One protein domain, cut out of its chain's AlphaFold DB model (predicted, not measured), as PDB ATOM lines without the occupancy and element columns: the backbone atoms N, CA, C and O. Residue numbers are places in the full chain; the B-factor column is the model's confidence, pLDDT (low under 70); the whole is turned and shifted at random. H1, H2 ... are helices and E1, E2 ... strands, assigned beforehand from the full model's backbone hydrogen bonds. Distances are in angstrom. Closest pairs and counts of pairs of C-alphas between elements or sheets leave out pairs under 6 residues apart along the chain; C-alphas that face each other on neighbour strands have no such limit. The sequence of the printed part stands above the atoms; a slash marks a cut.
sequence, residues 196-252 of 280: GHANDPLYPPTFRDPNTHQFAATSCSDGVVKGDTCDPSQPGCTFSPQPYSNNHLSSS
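What this domain is: This is residues 196 to 252 of the 280 residues of a protein of Scylla olivacea (UniProt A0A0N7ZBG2). There is little regular structure: a small hairpin of two strands, E1 and E2, projects from a body of loops, in which residues 218 to 242 form a long stretch that folds back on itself. The short helix H1 lies near one end of the longest axis. The 57 printed residues have E1, E2 and H1 in that order, an antiparallel sheet E1 - E2, and mixed class, with 10 residues in named elements. The whole is compact, radius of gyration of the C-alphas 11.0 A, spanning 30 by 23 by 17 A.

How they stand to each other: E1, residues 206 to 208, and E2, residues 215 to 217, form an antiparallel hairpin at 142 degrees. N 207 and O 216 are within hydrogen-bond range at 2.9 A. Residues 227 to 228 pair with residues 240 to 241, antiparallel. H1, residues 243 to 246, is apart from E1; it is too short for any O i to N i+4 pair, and its one O i to N i+3 pair is not within range.

Where its parts are: E1 and E2 each measure 7.0 A, H1 5.9 A. C-alpha 206 is at (-37.421, -42.478, 12.916), C-alpha 246 at (-53.332, -42.663, 8.762).

The domain as a whole: The C-alphas farthest apart, Pro 235 and His 248, are 31.0 A apart. The printed part has no cut; the link E2 to H1 is long. No printed residue is under 70 in pLDDT.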
ATOM      1  N   GLY A 196     -39.811 -36.705  16.261       91.31
ATOM      2  CA  GLY A 196     -38.394 -36.407  16.069       91.31
ATOM      3  C   GLY A 196     -38.114 -35.382  14.965       91.31
ATOM      4  O   GLY A 196     -38.981 -35.058  14.146       91.31
ATOM      5  N   HIS A 197     -36.868 -34.915  14.918       89.69
ATOM      6  CA  HIS A 197     -36.377 -33.867  14.031       89.69
ATOM      7  C   HIS A 197     -35.224 -34.361  13.153       89.69
ATOM      8  O   HIS A 197     -34.394 -35.169  13.560       89.69
ATOM      9  N   ALA A 198     -35.160 -33.850  11.926       90.12
ATOM     10  CA  ALA A 198     -34.085 -34.184  11.002       90.12
ATOM     11  C   ALA A 198     -32.723 -33.747  11.543       90.12
ATOM     12  O   ALA A 198     -32.580 -32.630  12.037       90.12
ATOM     13  N   ASN A 199     -31.716 -34.606  11.371       89.00
ATOM     14  CA  ASN A 199     -30.350 -34.382  11.849       89.00
ATOM     15  C   ASN A 199     -30.240 -34.170  13.375       89.00
ATOM     16  O   ASN A 199     -29.250 -33.605  13.836       89.00
ATOM     17  N   ASP A 200     -31.225 -34.630  14.154       90.06
ATOM     18  CA  ASP A 200     -31.173 -34.640  15.616       90.06
ATOM     19  C   ASP A 200     -30.891 -36.070  16.119       90.06
ATOM     20  O   ASP A 200     -31.759 -36.941  16.028       90.06
ATOM     21  N   PRO A 201     -29.680 -36.355  16.632       88.69
ATOM     22  CA  PRO A 201     -29.340 -37.683  17.132       88.69
ATOM     23  C   PRO A 201     -30.003 -38.013  18.478       88.69
ATOM     24  O   PRO A 201     -30.071 -39.188  18.836       88.69
ATOM     25  N   LEU A 202     -30.474 -37.011  19.231       91.12
ATOM     26  CA  LEU A 202     -31.164 -37.214  20.505       91.12
ATOM     27  C   LEU A 202     -32.662 -37.464  20.290       91.12
ATOM     28  O   LEU A 202     -33.243 -38.315  20.963       91.12
ATOM     29  N   TYR A 203     -33.262 -36.771  19.321       91.25
ATOM     30  CA  TYR A 203     -34.668 -36.911  18.946       91.25
ATOM     31  C   TYR A 203     -34.817 -37.229  17.452       91.25
ATOM     32  O   TYR A 203     -35.352 -36.414  16.698       91.25
ATOM     33  N   PRO A 204     -34.369 -38.410  16.991       94.31
ATOM     34  CA  PRO A 204     -34.398 -38.753  15.576       94.31
ATOM     35  C   PRO A 204     -35.834 -38.925  15.060       94.31
ATOM     36  O   PRO A 204     -36.708 -39.391  15.800       94.31
ATOM     37  N   PRO A 205     -36.104 -38.615  13.779       93.94
ATOM     38  CA  PRO A 205     -37.455 -38.644  13.212       93.94
ATOM     39  C   PRO A 205     -38.000 -40.070  13.068       93.94
ATOM     40  O   PRO A 205     -39.214 -40.280  13.047       93.94
ATOM     41  N   THR A 206     -37.108 -41.055  12.991       95.25
ATOM     42  CA  THR A 206     -37.421 -42.478  12.916       95.25
ATOM     43  C   THR A 206     -36.556 -43.265  13.894       95.25
ATOM     44  O   THR A 206     -35.462 -42.844  14.271       95.25
ATOM     45  N   PHE A 207     -37.028 -44.446  14.277       93.06
ATOM     46  CA  PHE A 207     -36.271 -45.429  15.042       93.06
ATOM     47  C   PHE A 207     -36.434 -46.816  14.418       93.06
ATOM     48  O   PHE A 207     -37.367 -47.062  13.650       93.06
ATOM     49  N   ARG A 208     -35.519 -47.737  14.731       94.06
ATOM     50  CA  ARG A 208     -35.621 -49.128  14.284       94.06
ATOM     51  C   ARG A 208     -36.454 -49.920  15.282       94.06
ATOM     52  O   ARG A 208     -36.017 -50.133  16.412       94.06
ATOM     53  N   ASP A 209     -37.635 -50.360  14.864       91.38
ATOM     54  CA  ASP A 209     -38.531 -51.134  15.715       91.38
ATOM     55  C   ASP A 209     -37.877 -52.479  16.101       91.38
ATOM     56  O   ASP A 209     -37.351 -53.192  15.235       91.38
ATOM     57  N   PRO A 210     -37.861 -52.846  17.393       91.19
ATOM     58  CA  PRO A 210     -37.139 -54.026  17.857       91.19
ATOM     59  C   PRO A 210     -37.791 -55.347  17.430       91.19
ATOM     60  O   PRO A 210     -37.101 -56.363  17.411       91.19
ATOM     61  N   ASN A 211     -39.081 -55.349  17.081       92.50
ATOM     62  CA  ASN A 211     -39.833 -56.560  16.746       92.50
ATOM     63  C   ASN A 211     -39.834 -56.833  15.238       92.50
ATOM     64  O   ASN A 211     -39.641 -57.961  14.796       92.50
ATOM     65  N   THR A 212     -40.080 -55.794  14.443       92.56
ATOM     66  CA  THR A 212     -40.188 -55.869  12.979       92.56
ATOM     67  C   THR A 212     -38.863 -55.594  12.285       92.56
ATOM     68  O   THR A 212     -38.711 -55.932  11.112       92.56
ATOM     69  N   HIS A 213     -37.909 -54.971  12.988       92.25
ATOM     70  CA  HIS A 213     -36.621 -54.532  12.452       92.25
ATOM     71  C   HIS A 213     -36.719 -53.523  11.296       92.25
ATOM     72  O   HIS A 213     -35.716 -53.256  10.624       92.25
ATOM     73  N   GLN A 214     -37.905 -52.947  11.091       93.19
ATOM     74  CA  GLN A 214     -38.173 -51.886  10.126       93.19
ATOM     75  C   GLN A 214     -38.051 -50.519  10.799       93.19
ATOM     76  O   GLN A 214     -38.176 -50.396  12.020       93.19
ATOM     77  N   PHE A 215     -37.784 -49.484  10.004       94.19
ATOM     78  CA  PHE A 215     -37.847 -48.118  10.503       94.19
ATOM     79  C   PHE A 215     -39.306 -47.707  10.704       94.19
ATOM     80  O   PHE A 215     -40.157 -47.982   9.863       94.19
ATOM     81  N   ALA A 216     -39.578 -47.044  11.820       93.25
ATOM     82  CA  ALA A 216     -40.879 -46.498  12.170       93.25
ATOM     83  C   ALA A 216     -40.716 -45.056  12.653       93.25
ATOM     84  O   ALA A 216     -39.640 -44.662  13.105       93.25
ATOM     85  N   ALA A 217     -41.777 -44.260  12.552       93.38
ATOM     86  CA  ALA A 217     -41.760 -42.872  12.989       93.38
ATOM     87  C   ALA A 217     -41.643 -42.757  14.510       93.38
ATOM     88  O   ALA A 217     -42.426 -43.367  15.244       93.38
ATOM     89  N   THR A 218     -40.743 -41.897  14.981       91.81
ATOM     90  CA  THR A 218     -40.775 -41.418  16.365       91.81
ATOM     91  C   THR A 218     -42.006 -40.534  16.509       91.81
ATOM     92  O   THR A 218     -42.053 -39.438  15.950       91.81
ATOM     93  N   SER A 219     -43.039 -41.043  17.177       89.06
ATOM     94  CA  SER A 219     -44.342 -40.383  17.243       89.06
ATOM     95  C   SER A 219     -45.156 -40.819  18.451       89.06
ATOM     96  O   SER A 219     -44.966 -41.916  18.978       89.06
ATOM     97  N   CYS A 220     -46.108 -39.978  18.851       86.19
ATOM     98  CA  CYS A 220     -47.094 -40.316  19.870       86.19
ATOM     99  C   CYS A 220     -48.465 -40.525  19.220       86.19
ATOM    100  O   CYS A 220     -49.244 -39.591  18.989       86.19
ATOM    101  N   SER A 221     -48.746 -41.775  18.865       85.38
ATOM    102  CA  SER A 221     -50.027 -42.193  18.301       85.38
ATOM    103  C   SER A 221     -50.434 -43.566  18.827       85.38
ATOM    104  O   SER A 221     -49.617 -44.292  19.393       85.38
ATOM    105  N   ASP A 222     -51.707 -43.914  18.670       85.38
ATOM    106  CA  ASP A 222     -52.277 -45.201  19.080       85.38
ATOM    107  C   ASP A 222     -51.931 -46.370  18.134       85.38
ATOM    108  O   ASP A 222     -52.418 -47.487  18.321       85.38
ATOM    109  N   GLY A 223     -51.063 -46.139  17.146       86.81
ATOM    110  CA  GLY A 223     -50.585 -47.145  16.206       86.81
ATOM    111  C   GLY A 223     -49.313 -46.712  15.477       86.81
ATOM    112  O   GLY A 223     -48.610 -45.800  15.895       86.81
ATOM    113  N   VAL A 224     -48.982 -47.397  14.381       88.38
ATOM    114  CA  VAL A 224     -47.801 -47.063  13.571       88.38
ATOM    115  C   VAL A 224     -48.197 -46.066  12.491       88.38
ATOM    116  O   VAL A 224     -48.975 -46.400  11.596       88.38
ATOM    117  N   VAL A 225     -47.622 -44.864  12.543       89.88
ATOM    118  CA  VAL A 225     -47.821 -43.851  11.502       89.88
ATOM    119  C   VAL A 225     -47.108 -44.282  10.225       89.88
ATOM    120  O   VAL A 225     -45.890 -44.452  10.195       89.88
ATOM    121  N   LYS A 226     -47.876 -44.449   9.150       90.94
ATOM    122  CA  LYS A 226     -47.363 -44.778   7.818       90.94
ATOM    123  C   LYS A 226     -46.810 -43.529   7.145       90.94
ATOM    124  O   LYS A 226     -47.470 -42.487   7.119       90.94
ATOM    125  N   GLY A 227     -45.629 -43.646   6.559       91.25
ATOM    126  CA  GLY A 227     -44.939 -42.549   5.901       91.25
ATOM    127  C   GLY A 227     -43.621 -43.000   5.297       91.25
ATOM    128  O   GLY A 227     -43.273 -44.181   5.365       91.25
ATOM    129  N   ASP A 228     -42.897 -42.045   4.733       90.69
ATOM    130  CA  ASP A 228     -41.576 -42.296   4.172       90.69
ATOM    131  C   ASP A 228     -40.558 -42.356   5.315       90.69
ATOM    132  O   ASP A 228     -40.331 -41.377   6.027       90.69
ATOM    133  N   THR A 229     -39.992 -43.543   5.532       91.25
ATOM    134  CA  THR A 229     -39.035 -43.810   6.610       91.25
ATOM    135  C   THR A 229     -37.613 -43.878   6.077       91.25
ATOM    136  O   THR A 229     -37.378 -44.376   4.977       91.25
ATOM    137  N   CYS A 230     -36.655 -43.475   6.900       91.88
ATOM    138  CA  CYS A 230     -35.232 -43.499   6.583       91.88
ATOM    139  C   CYS A 230     -34.415 -43.947   7.796       91.88
ATOM    140  O   CYS A 230     -34.927 -44.013   8.915       91.88
ATOM    141  N   ASP A 231     -33.143 -44.258   7.553       93.19
ATOM    142  CA  ASP A 231     -32.161 -44.448   8.614       93.19
ATOM    143  C   ASP A 231     -31.808 -43.078   9.222       93.19
ATOM    144  O   ASP A 231     -31.307 -42.215   8.494       93.19
ATOM    145  N   PRO A 232     -32.053 -42.854  10.528       92.56
ATOM    146  CA  PRO A 232     -31.820 -41.562  11.167       92.56
ATOM    147  C   PRO A 232     -30.337 -41.177  11.253       92.56
ATOM    148  O   PRO A 232     -30.032 -40.018  11.520       92.56
ATOM    149  N   SER A 233     -29.410 -42.114  11.016       90.38
ATOM    150  CA  SER A 233     -27.976 -41.814  10.919       90.38
ATOM    151  C   SER A 233     -27.588 -41.127   9.604       90.38
ATOM    152  O   SER A 233     -26.501 -40.558   9.509       90.38
ATOM    153  N   GLN A 234     -28.459 -41.170   8.589       90.69
ATOM    154  CA  GLN A 234     -28.200 -40.556   7.293       90.69
ATOM    155  C   GLN A 234     -28.584 -39.069   7.301       90.69
ATOM    156  O   GLN A 234     -29.661 -38.707   7.791       90.69
ATOM    157  N   PRO A 235     -27.746 -38.189   6.720       88.06
ATOM    158  CA  PRO A 235     -28.052 -36.769   6.638       88.06
ATOM    159  C   PRO A 235     -29.323 -36.534   5.816       88.06
ATOM    160  O   PRO A 235     -29.533 -37.152   4.772       88.06
ATOM    161  N   GLY A 236     -30.172 -35.620   6.284       85.44
ATOM    162  CA  GLY A 236     -31.428 -35.281   5.610       85.44
ATOM    163  C   GLY A 236     -32.559 -36.290   5.823       85.44
ATOM    164  O   GLY A 236     -33.622 -36.132   5.218       85.44
ATOM    165  N   CYS A 237     -32.377 -37.292   6.692       90.81
ATOM    166  CA  CYS A 237     -33.476 -38.160   7.094       90.81
ATOM    167  C   CYS A 237     -34.590 -37.320   7.738       90.81
ATOM    168  O   CYS A 237     -34.395 -36.655   8.755       90.81
ATOM    169  N   THR A 238     -35.761 -37.336   7.109       90.06
ATOM    170  CA  THR A 238     -36.990 -36.674   7.549       90.06
ATOM    171  C   THR A 238     -38.113 -37.696   7.462       90.06
ATOM    172  O   THR A 238     -38.134 -38.513   6.545       90.06
ATOM    173  N   PHE A 239     -39.049 -37.661   8.410       90.75
ATOM    174  CA  PHE A 239     -40.252 -38.481   8.327       90.75
ATOM    175  C   PHE A 239     -41.417 -37.631   7.824       90.75
ATOM    176  O   PHE A 239     -41.767 -36.622   8.440       90.75
ATOM    177  N   SER A 240     -42.029 -38.061   6.721       88.00
ATOM    178  CA  SER A 240     -43.230 -37.437   6.168       88.00
ATOM    179  C   SER A 240     -44.401 -38.420   6.244       88.00
ATOM    180  O   SER A 240     -44.354 -39.470   5.592       88.00
ATOM    181  N   PRO A 241     -45.448 -38.139   7.043       88.69
ATOM    182  CA  PRO A 241     -46.595 -39.026   7.147       88.69
ATOM    183  C   PRO A 241     -47.428 -38.994   5.860       88.69
ATOM    184  O   PRO A 241     -47.725 -37.930   5.320       88.69
ATOM    185  N   GLN A 242     -47.887 -40.158   5.403       87.31
ATOM    186  CA  GLN A 242     -48.831 -40.257   4.288       87.31
ATOM    187  C   GLN A 242     -50.249 -39.906   4.772       87.31
ATOM    188  O   GLN A 242     -50.832 -40.688   5.527       87.31
ATOM    189  N   PRO A 243     -50.861 -38.783   4.354       74.12
ATOM    190  CA  PRO A 243     -52.060 -38.263   5.019       74.12
ATOM    191  C   PRO A 243     -53.238 -39.247   5.041       74.12
ATOM    192  O   PRO A 243     -53.832 -39.485   6.086       74.12
ATOM    193  N   TYR A 244     -53.526 -39.892   3.908       81.81
ATOM    194  CA  TYR A 244     -54.695 -40.766   3.752       81.81
ATOM    195  C   TYR A 244     -54.511 -42.172   4.335       81.81
ATOM    196  O   TYR A 244     -55.487 -42.875   4.589       81.81
ATOM    197  N   SER A 245     -53.266 -42.579   4.580       86.06
ATOM    198  CA  SER A 245     -52.932 -43.894   5.137       86.06
ATOM    199  C   SER A 245     -53.146 -43.963   6.652       86.06
ATOM    200  O   SER A 245     -53.154 -45.057   7.212       86.06
ATOM    201  N   ASN A 246     -53.332 -42.811   7.305       86.06
ATOM    202  CA  ASN A 246     -53.332 -42.663   8.762       86.06
ATOM    203  C   ASN A 246     -54.699 -42.256   9.344       86.06
ATOM    204  O   ASN A 246     -54.809 -42.021  10.540       86.06
ATOM    205  N   ASN A 247     -55.765 -42.240   8.535       82.81
ATOM    206  CA  ASN A 247     -57.115 -41.799   8.934       82.81
ATOM    207  C   ASN A 247     -57.806 -42.662  10.011       82.81
ATOM    208  O   ASN A 247     -58.929 -42.372  10.413       82.81
ATOM    209  N   HIS A 248     -57.182 -43.755  10.436       83.44
ATOM    210  CA  HIS A 248     -57.670 -44.630  11.501       83.44
ATOM    211  C   HIS A 248     -56.920 -44.410  12.820       83.44
ATOM    212  O   HIS A 248     -57.318 -44.978  13.832       83.44
ATOM    213  N   LEU A 249     -55.837 -43.627  12.793       82.19
ATOM    214  CA  LEU A 249     -54.988 -43.381  13.946       82.19
ATOM    215  C   LEU A 249     -55.465 -42.151  14.710       82.19
ATOM    216  O   LEU A 249     -55.825 -41.120  14.129       82.19
ATOM    217  N   SER A 250     -55.373 -42.262  16.024       79.19
ATOM    218  CA  SER A 250     -55.475 -41.170  16.973       79.19
ATOM    219  C   SER A 250     -54.051 -40.766  17.357       79.19
ATOM    220  O   SER A 250     -53.273 -41.572  17.865       79.19
ATOM    221  N   SER A 251     -53.688 -39.506  17.142       79.38
ATOM    222  CA  SER A 251     -52.376 -38.978  17.527       79.38
ATOM    223  C   SER A 251     -52.511 -37.624  18.212       79.38
ATOM    224  O   SER A 251     -53.530 -36.943  18.075       79.38
ATOM    225  N   SER A 252     -51.483 -37.253  18.969       83.94
ATOM    226  CA  SER A 252     -51.356 -35.930  19.565       83.94
ATOM    227  C   SER A 252     -51.150 -34.850  18.506       83.94
ATOM    228  O   SER A 252     -50.392 -35.040  17.549       83.94
TER     229      SER A 252